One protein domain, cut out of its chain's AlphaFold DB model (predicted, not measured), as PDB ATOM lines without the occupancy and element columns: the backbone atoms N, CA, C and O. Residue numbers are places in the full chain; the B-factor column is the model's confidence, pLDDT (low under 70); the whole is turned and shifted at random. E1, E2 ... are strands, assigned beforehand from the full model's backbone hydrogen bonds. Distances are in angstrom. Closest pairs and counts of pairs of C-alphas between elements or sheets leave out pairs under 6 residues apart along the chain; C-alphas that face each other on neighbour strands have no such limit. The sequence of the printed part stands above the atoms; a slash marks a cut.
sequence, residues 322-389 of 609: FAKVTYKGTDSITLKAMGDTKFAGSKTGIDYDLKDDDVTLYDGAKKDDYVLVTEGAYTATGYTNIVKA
ATOM      1  N   PHE A 322      29.802   3.106 -20.080       98.12
ATOM      2  CA  PHE A 322      30.660   1.990 -20.467       98.12
ATOM      3  C   PHE A 322      30.383   1.617 -21.929       98.12
ATOM      4  O   PHE A 322      29.257   1.293 -22.304       98.12
ATOM      5  N   ALA A 323      31.396   1.659 -22.787       98.12
ATOM      6  CA  ALA A 323      31.213   1.501 -24.225       98.12
ATOM      7  C   ALA A 323      32.285   0.622 -24.872       98.12
ATOM      8  O   ALA A 323      33.388   0.457 -24.360       98.12
ATOM      9  N   LYS A 324      31.959   0.082 -26.045       96.31
ATOM     10  CA  LYS A 324      32.893  -0.588 -26.949       96.31
ATOM     11  C   LYS A 324      33.246   0.337 -28.107       96.31
ATOM     12  O   LYS A 324      32.358   0.929 -28.722       96.31
ATOM     13  N   VAL A 325      34.527   0.397 -28.458       95.88
ATOM     14  CA  VAL A 325      35.010   1.047 -29.678       95.88
ATOM     15  C   VAL A 325      34.666   0.158 -30.873       95.88
ATOM     16  O   VAL A 325      35.322  -0.852 -31.127       95.88
ATOM     17  N   THR A 326      33.626   0.506 -31.627       92.69
ATOM     18  CA  THR A 326      33.204  -0.274 -32.806       92.69
ATOM     19  C   THR A 326      33.994   0.102 -34.057       92.69
ATOM     20  O   THR A 326      34.141  -0.719 -34.970       92.69
ATOM     21  N   TYR A 327      34.551   1.312 -34.081       88.81
ATOM     22  CA  TYR A 327      35.420   1.799 -35.139       88.81
ATOM     23  C   TYR A 327      36.427   2.816 -34.594       88.81
ATOM     24  O   TYR A 327      36.098   3.641 -33.747       88.81
ATOM     25  N   LYS A 328      37.659   2.764 -35.106       94.56
ATOM     26  CA  LYS A 328      38.707   3.758 -34.865       94.56
ATOM     27  C   LYS A 328      39.468   3.989 -36.168       94.56
ATOM     28  O   LYS A 328      40.151   3.085 -36.647       94.56
ATOM     29  N   GLY A 329      39.336   5.185 -36.729       89.81
ATOM     30  CA  GLY A 329      40.140   5.689 -37.843       89.81
ATOM     31  C   GLY A 329      41.241   6.631 -37.356       89.81
ATOM     32  O   GLY A 329      41.469   6.756 -36.153       89.81
ATOM     33  N   THR A 330      41.922   7.323 -38.272       91.38
ATOM     34  CA  THR A 330      42.900   8.367 -37.910       91.38
ATOM     35  C   THR A 330      42.215   9.516 -37.173       91.38
ATOM     36  O   THR A 330      42.619   9.854 -36.064       91.38
ATOM     37  N   ASP A 331      41.119  10.011 -37.749       95.06
ATOM     38  CA  ASP A 331      40.441  11.236 -37.319       95.06
ATOM     39  C   ASP A 331      39.044  10.975 -36.755       95.06
ATOM     40  O   ASP A 331      38.285  11.902 -36.549       95.06
ATOM     41  N   SER A 332      38.655   9.722 -36.534       95.75
ATOM     42  CA  SER A 332      37.325   9.432 -36.001       95.75
ATOM     43  C   SER A 332      37.289   8.190 -35.137       95.75
ATOM     44  O   SER A 332      38.121   7.282 -35.265       95.75
ATOM     45  N   ILE A 333      36.318   8.164 -34.232       97.38
ATOM     46  CA  ILE A 333      36.040   7.039 -33.349       97.38
ATOM     47  C   ILE A 333      34.526   6.876 -33.194       97.38
ATOM     48  O   ILE A 333      33.808   7.854 -33.001       97.38
ATOM     49  N   THR A 334      34.055   5.634 -33.269       97.06
ATOM     50  CA  THR A 334      32.652   5.275 -33.027       97.06
ATOM     51  C   THR A 334      32.572   4.407 -31.789       97.06
ATOM     52  O   THR A 334      33.299   3.413 -31.657       97.06
ATOM     53  N   LEU A 335      31.657   4.764 -30.897       98.19
ATOM     54  CA  LEU A 335      31.431   4.093 -29.629       98.19
ATOM     55  C   LEU A 335      30.006   3.548 -29.583       98.19
ATOM     56  O   LEU A 335      29.056   4.201 -30.013       98.19
ATOM     57  N   LYS A 336      29.851   2.353 -29.018       96.75
ATOM     58  CA  LYS A 336      28.555   1.741 -28.724       96.75
ATOM     59  C   LYS A 336      28.464   1.473 -27.231       96.75
ATOM     60  O   LYS A 336      29.344   0.810 -26.694       96.75
ATOM     61  N   ALA A 337      27.413   1.956 -26.581       97.19
ATOM     62  CA  ALA A 337      27.175   1.693 -25.168       97.19
ATOM     63  C   ALA A 337      26.941   0.190 -24.930       97.19
ATOM     64  O   ALA A 337      26.299  -0.488 -25.740       97.19
ATOM     65  N   MET A 338      27.483  -0.323 -23.828       94.25
ATOM     66  CA  MET A 338      27.463  -1.733 -23.427       94.25
ATOM     67  C   MET A 338      27.050  -1.852 -21.947       94.25
ATOM     68  O   MET A 338      27.001  -0.848 -21.232       94.25
ATOM     69  N   GLY A 339      26.732  -3.065 -21.478       93.19
ATOM     70  CA  GLY A 339      26.356  -3.311 -20.075       93.19
ATOM     71  C   GLY A 339      25.096  -2.562 -19.623       93.19
ATOM     72  O   GLY A 339      25.008  -2.110 -18.484       93.19
ATOM     73  N   ASP A 340      24.175  -2.340 -20.563       93.94
ATOM     74  CA  ASP A 340      22.978  -1.494 -20.444       93.94
ATOM     75  C   ASP A 340      23.213  -0.037 -19.987       93.94
ATOM     76  O   ASP A 340      22.292   0.667 -19.580       93.94
ATOM     77  N   THR A 341      24.433   0.476 -20.132       96.00
ATOM     78  CA  THR A 341      24.678   1.918 -19.993       96.00
ATOM     79  C   THR A 341      24.136   2.690 -21.203       96.00
ATOM     80  O   THR A 341      23.825   2.102 -22.248       96.00
ATOM     81  N   LYS A 342      23.994   4.016 -21.074       95.44
ATOM     82  CA  LYS A 342      23.524   4.917 -22.139       95.44
ATOM     83  C   LYS A 342      24.312   6.221 -22.107       95.44
ATOM     84  O   LYS A 342      24.570   6.738 -21.025       95.44
ATOM     85  N   PHE A 343      24.578   6.778 -23.284       96.69
ATOM     86  CA  PHE A 343      25.028   8.163 -23.412       96.69
ATOM     87  C   PHE A 343      23.863   9.133 -23.163       96.69
ATOM     88  O   PHE A 343      22.686   8.741 -23.205       96.69
ATOM     89  N   ALA A 344      24.174  10.414 -22.978       90.81
ATOM     90  CA  ALA A 344      23.203  11.476 -22.769       90.81
ATOM     91  C   ALA A 344      22.084  11.466 -23.826       90.81
ATOM     92  O   ALA A 344      22.293  11.259 -25.028       90.81
ATOM     93  N   GLY A 345      20.852  11.690 -23.358       90.62
ATOM     94  CA  GLY A 345      19.648  11.577 -24.185       90.62
ATOM     95  C   GLY A 345      19.277  10.134 -24.546       90.62
ATOM     96  O   GLY A 345      18.605   9.919 -25.554       90.62
ATOM     97  N   SER A 346      19.723   9.154 -23.752       91.12
ATOM     98  CA  SER A 346      19.431   7.721 -23.917       91.12
ATOM     99  C   SER A 346      19.968   7.111 -25.217       91.12
ATOM    100  O   SER A 346      19.420   6.130 -25.728       91.12
ATOM    101  N   LYS A 347      21.046   7.677 -25.772       95.12
ATOM    102  CA  LYS A 347      21.668   7.165 -27.000       95.12
ATOM    103  C   LYS A 347      22.460   5.889 -26.701       95.12
ATOM    104  O   LYS A 347      23.101   5.758 -25.661       95.12
ATOM    105  N   THR A 348      22.454   4.952 -27.646       95.25
ATOM    106  CA  THR A 348      23.192   3.676 -27.559       95.25
ATOM    107  C   THR A 348      24.494   3.673 -28.359       95.25
ATOM    108  O   THR A 348      25.264   2.718 -28.277       95.25
ATOM    109  N   GLY A 349      24.765   4.734 -29.117       95.81
ATOM    110  CA  GLY A 349      26.007   4.923 -29.849       95.81
ATOM    111  C   GLY A 349      26.261   6.395 -30.145       95.81
ATOM    112  O   GLY A 349      25.323   7.196 -30.177       95.81
ATOM    113  N   ILE A 350      27.533   6.731 -30.328       97.31
ATOM    114  CA  ILE A 350      28.003   8.081 -30.625       97.31
ATOM    115  C   ILE A 350      29.253   8.013 -31.504       97.31
ATOM    116  O   ILE A 350      30.063   7.090 -31.382       97.31
ATOM    117  N   ASP A 351      29.385   8.993 -32.387       96.69
ATOM    118  CA  ASP A 351      30.532   9.193 -33.264       96.69
ATOM    119  C   ASP A 351      31.222  10.495 -32.868       96.69
ATOM    120  O   ASP A 351      30.535  11.478 -32.589       96.69
ATOM    121  N   TYR A 352      32.554  10.492 -32.877       96.94
ATOM    122  CA  TYR A 352      33.359  11.696 -32.707       96.94
ATOM    123  C   TYR A 352      34.326  11.871 -33.879       96.94
ATOM    124  O   TYR A 352      35.013  10.915 -34.272       96.94
ATOM    125  N   ASP A 353      34.409  13.093 -34.397       96.62
ATOM    126  CA  ASP A 353      35.489  13.562 -35.259       96.62
ATOM    127  C   ASP A 353      36.624  14.092 -34.375       96.62
ATOM    128  O   ASP A 353      36.516  15.133 -33.751       96.62
ATOM    129  N   LEU A 354      37.744  13.382 -34.309       94.25
ATOM    130  CA  LEU A 354      38.873  13.711 -33.433       94.25
ATOM    131  C   LEU A 354      39.630  14.985 -33.849       94.25
ATOM    132  O   LEU A 354      40.560  15.380 -33.143       94.25
ATOM    133  N   LYS A 355      39.311  15.586 -35.003       92.06
ATOM    134  CA  LYS A 355      39.866  16.882 -35.425       92.06
ATOM    135  C   LYS A 355      39.004  18.057 -34.993       92.06
ATOM    136  O   LYS A 355      39.563  19.111 -34.694       92.06
ATOM    137  N   ASP A 356      37.691  17.864 -35.008       92.94
ATOM    138  CA  ASP A 356      36.714  18.937 -34.818       92.94
ATOM    139  C   ASP A 356      36.013  18.855 -33.452       92.94
ATOM    140  O   ASP A 356      35.633  19.887 -32.901       92.94
ATOM    141  N   ASP A 357      35.874  17.655 -32.887       94.75
ATOM    142  CA  ASP A 357      35.278  17.427 -31.575       94.75
ATOM    143  C   ASP A 357      36.330  17.446 -30.463       94.75
ATOM    144  O   ASP A 357      37.401  16.836 -30.531       94.75
ATOM    145  N   ASP A 358      35.953  18.089 -29.366       94.38
ATOM    146  CA  ASP A 358      36.733  18.184 -28.143       94.38
ATOM    147  C   ASP A 358      36.740  16.843 -27.383       94.38
ATOM    148  O   ASP A 358      35.893  16.566 -26.525       94.38
ATOM    149  N   VAL A 359      37.706  15.980 -27.708       96.25
ATOM    150  CA  VAL A 359      37.851  14.636 -27.128       96.25
ATOM    151  C   VAL A 359      39.255  14.418 -26.571       96.25
ATOM    152  O   VAL A 359      40.260  14.552 -27.265       96.25
ATOM    153  N   THR A 360      39.330  13.992 -25.311       96.19
ATOM    154  CA  THR A 360      40.546  13.428 -24.712       96.19
ATOM    155  C   THR A 360      40.483  11.910 -24.823       96.19
ATOM    156  O   THR A 360      39.636  11.272 -24.204       96.19
ATOM    157  N   LEU A 361      41.370  11.325 -25.627       96.25
ATOM    158  CA  LEU A 361      41.410   9.889 -25.895       96.25
ATOM    159  C   LEU A 361      42.687   9.269 -25.320       96.25
ATOM    160  O   LEU A 361      43.780   9.798 -25.519       96.25
ATOM    161  N   TYR A 362      42.556   8.133 -24.635       95.62
ATOM    162  CA  TYR A 362      43.702   7.372 -24.134       95.62
ATOM    163  C   TYR A 362      44.656   6.914 -25.253       95.62
ATOM    164  O   TYR A 362      44.258   6.660 -26.394       95.62
ATOM    165  N   ASP A 363      45.933   6.761 -24.898       94.62
ATOM    166  CA  ASP A 363      46.964   6.319 -25.835       94.62
ATOM    167  C   ASP A 363      46.763   4.857 -26.271       94.62
ATOM    168  O   ASP A 363      46.423   3.982 -25.473       94.62
ATOM    169  N   GLY A 364      46.987   4.583 -27.556       91.88
ATOM    170  CA  GLY A 364      46.835   3.247 -28.136       91.88
ATOM    171  C   GLY A 364      45.393   2.805 -28.410       91.88
ATOM    172  O   GLY A 364      45.170   1.616 -28.653       91.88
ATOM    173  N   ALA A 365      44.422   3.724 -28.397       93.00
ATOM    174  CA  ALA A 365      43.027   3.413 -28.693       93.00
ATOM    175  C   ALA A 365      42.844   2.714 -30.048       93.00
ATOM    176  O   ALA A 365      43.314   3.189 -31.087       93.00
ATOM    177  N   LYS A 366      42.109   1.597 -30.042       90.75
ATOM    178  CA  LYS A 366      41.839   0.774 -31.228       90.75
ATOM    179  C   LYS A 366      40.417   0.223 -31.229       90.75
ATOM    180  O   LYS A 366      39.725   0.223 -30.216       90.75
ATOM    181  N   LYS A 367      39.996  -0.273 -32.394       89.12
ATOM    182  CA  LYS A 367      38.757  -1.038 -32.526       89.12
ATOM    183  C   LYS A 367      38.766  -2.234 -31.564       89.12
ATOM    184  O   LYS A 367      39.813  -2.837 -31.345       89.12
ATOM    185  N   ASP A 368      37.584  -2.551 -31.044       86.00
ATOM    186  CA  ASP A 368      37.297  -3.630 -30.101       86.00
ATOM    187  C   ASP A 368      37.821  -3.414 -28.673       86.00
ATOM    188  O   ASP A 368      37.620  -4.276 -27.822       86.00
ATOM    189  N   ASP A 369      38.396  -2.247 -28.363       90.12
ATOM    190  CA  ASP A 369      38.657  -1.866 -26.975       90.12
ATOM    191  C   ASP A 369      37.354  -1.481 -26.244       90.12
ATOM    192  O   ASP A 369      36.430  -0.908 -26.829       90.12
ATOM    193  N   TYR A 370      37.311  -1.757 -24.940       95.50
ATOM    194  CA  TYR A 370      36.242  -1.338 -24.032       95.50
ATOM    195  C   TYR A 370      36.707  -0.141 -23.202       95.50
ATOM    196  O   TYR A 370      37.857  -0.088 -22.755       95.50
ATOM    197  N   VAL A 371      35.827   0.839 -23.031       98.06
ATOM    198  CA  VAL A 371      36.157   2.177 -22.534       98.06
ATOM    199  C   VAL A 371      35.085   2.710 -21.587       98.06
ATOM    200  O   VAL A 371      33.930   2.291 -21.643       98.06
ATOM    201  N   LEU A 372      35.471   3.668 -20.752       98.12
ATOM    202  CA  LEU A 372      34.565   4.542 -20.014       98.12
ATOM    203  C   LEU A 372      34.576   5.911 -20.689       98.12
ATOM    204  O   LEU A 372      35.642   6.431 -21.024       98.12
ATOM    205  N   VAL A 373      33.391   6.471 -20.896       98.44
ATOM    206  CA  VAL A 373      33.194   7.748 -21.578       98.44
ATOM    207  C   VAL A 373      32.527   8.716 -20.619       98.44
ATOM    208  O   VAL A 373      31.364   8.530 -20.265       98.44
ATOM    209  N   THR A 374      33.248   9.758 -20.225       97.75
ATOM    210  CA  THR A 374      32.690  10.905 -19.506       97.75
ATOM    211  C   THR A 374      32.442  12.014 -20.516       97.75
ATOM    212  O   THR A 374      33.386  12.564 -21.083       97.75
ATOM    213  N   GLU A 375      31.177  12.326 -20.779       96.94
ATOM    214  CA  GLU A 375      30.809  13.348 -21.761       96.94
ATOM    215  C   GLU A 375      31.238  14.750 -21.311       96.94
ATOM    216  O   GLU A 375      31.193  15.081 -20.124       96.94
ATOM    217  N   GLY A 376      31.618  15.591 -22.277       95.50
ATOM    218  CA  GLY A 376      32.207  16.908 -22.023       95.50
ATOM    219  C   GLY A 376      31.380  17.823 -21.113       95.50
ATOM    220  O   GLY A 376      31.955  18.558 -20.313       95.50
ATOM    221  N   ALA A 377      30.048  17.702 -21.147       94.50
ATOM    222  CA  ALA A 377      29.119  18.444 -20.289       94.50
ATOM    223  C   ALA A 377      29.325  18.217 -18.777       94.50
ATOM    224  O   ALA A 377      28.851  19.017 -17.974       94.50
ATOM    225  N   TYR A 378      30.013  17.140 -18.392       95.44
ATOM    226  CA  TYR A 378      30.304  16.784 -17.000       95.44
ATOM    227  C   TYR A 378      31.767  17.029 -16.613       95.44
ATOM    228  O   TYR A 378      32.167  16.708 -15.493       95.44
ATOM    229  N   THR A 379      32.570  17.578 -17.529       95.50
ATOM    230  CA  THR A 379      34.003  17.832 -17.340       95.50
ATOM    231  C   THR A 379      34.289  19.327 -17.278       95.50
ATOM    232  O   THR A 379      33.704  20.115 -18.020       95.50
ATOM    233  N   ALA A 380      35.266  19.724 -16.464       94.38
ATOM    234  CA  ALA A 380      35.704  21.115 -16.410       94.38
ATOM    235  C   ALA A 380      36.326  21.594 -17.729       94.38
ATOM    236  O   ALA A 380      36.302  22.782 -18.032       94.38
ATOM    237  N   THR A 381      36.897  20.692 -18.531       94.50
ATOM    238  CA  THR A 381      37.485  21.037 -19.832       94.50
ATOM    239  C   THR A 381      36.441  21.252 -20.920       94.50
ATOM    240  O   THR A 381      36.766  21.859 -21.934       94.50
ATOM    241  N   GLY A 382      35.214  20.759 -20.727       94.56
ATOM    242  CA  GLY A 382      34.219  20.627 -21.790       94.56
ATOM    243  C   GLY A 382      34.512  19.476 -22.759       94.56
ATOM    244  O   GLY A 382      33.740  19.257 -23.686       94.56
ATOM    245  N   TYR A 383      35.610  18.738 -22.559       95.06
ATOM    246  CA  TYR A 383      36.085  17.722 -23.496       95.06
ATOM    247  C   TYR A 383      35.556  16.361 -23.069       95.06
ATOM    248  O   TYR A 383      35.664  15.985 -21.902       95.06
ATOM    249  N   THR A 384      35.045  15.576 -24.012       97.69
ATOM    250  CA  THR A 384      34.683  14.188 -23.716       97.69
ATOM    251  C   THR A 384      35.945  13.408 -23.371       97.69
ATOM    252  O   THR A 384      36.876  13.347 -24.171       97.69
ATOM    253  N   ASN A 385      35.986  12.790 -22.195       97.62
ATOM    254  CA  ASN A 385      37.111  11.971 -21.767       97.62
ATOM    255  C   ASN A 385      36.805  10.491 -22.007       97.62
ATOM    256  O   ASN A 385      35.845   9.951 -21.458       97.62
ATOM    257  N   ILE A 386      37.624   9.835 -22.827       98.19
ATOM    258  CA  ILE A 386      37.519   8.414 -23.151       98.19
ATOM    259  C   ILE A 386      38.742   7.717 -22.567       98.19
ATOM    260  O   ILE A 386      39.868   7.918 -23.032       98.19
ATOM    261  N   VAL A 387      38.516   6.856 -21.578       97.88
ATOM    262  CA  VAL A 387      39.566   6.081 -20.904       97.88
ATOM    263  C   VAL A 387      39.346   4.589 -21.105       97.88
ATOM    264  O   VAL A 387      38.214   4.123 -21.192       97.88
ATOM    265  N   LYS A 388      40.427   3.811 -21.185       96.25
ATOM    266  CA  LYS A 388      40.332   2.354 -21.321       96.25
ATOM    267  C   LYS A 388      39.763   1.731 -20.042       96.25
ATOM    268  O   LYS A 388      40.197   2.078 -18.946       96.25
ATOM    269  N   ALA A 389      38.808   0.813 -20.184       95.88
ATOM    270  CA  ALA A 389      38.254   0.068 -19.059       95.88
ATOM    271  C   ALA A 389      39.278  -0.929 -18.491       95.88
ATOM    272  O   ALA A 389      40.200  -1.362 -19.187       95.88
TER     273      ALA A 389
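What this domain is: This is residues 322 to 389 of the 609 residues of a protein of Agathobaculum butyriciproducens (UniProt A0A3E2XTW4). A single six-stranded sheet folds back on itself into a half-open barrel: E3 and E2 form one leaf, E5, E6 and E4 the facing leaf, and E1 is the hinge between them. The sheet is strongly twisted and curled, and E3 and E4 are its two free edges. The printed part has 68 residues with six named strands, E1 to E6 along the chain, and no named helix; the sheet's order is E3, E2, E1, E5, E6, E4, mixed. The class is all strand, though under half of the residues, 31 of 68, are in named elements. The whole is compact, with a radius of gyration of the C-alphas of 10.9 A and spans of 28 by 28 by 18 A.

Where its parts are: E1, residues 322 to 328, begins at C-alpha 322 (30.660, 1.990, -20.467) and is 16.6 A long. E2, residues 332 to 337, is 16.7 A long, and E3, residues 349 to 353, 13.9 A. E4 is residues 359 to 361. E5, residues 370 to 374, is 13.5 A long. E6, residues 384 to 388, is 13.3 A long and ends at C-alpha 388 (40.332, 2.354, -21.321).

How they stand to each other: E1, E2 and E3 form a meander, each strand the antiparallel neighbour of the one before; N 324 and O 336 are 2.8 A apart, N 335 and O 350 2.9 A, within hydrogen-bond range. E1 and E5 are antiparallel at 110 degrees, with N 371 and O 323 at 2.8 A. The hairpin E5 and E6 has N 372 and O 387 at 2.8 A. E6 and E4 are parallel at 12 degrees, with N 360 and O 384 at 2.8 A. The closest C-alphas of E3 and E4, Tyr 352 and Val 359, are 7.7 A apart.

The domain as a whole: The two farthest C-alphas, Asp 340 and Lys 355, are 29.1 A apart. The printed part has no cut. The link from E2 to E3, 11 residues, is long. No printed residue is under 70 in pLDDT.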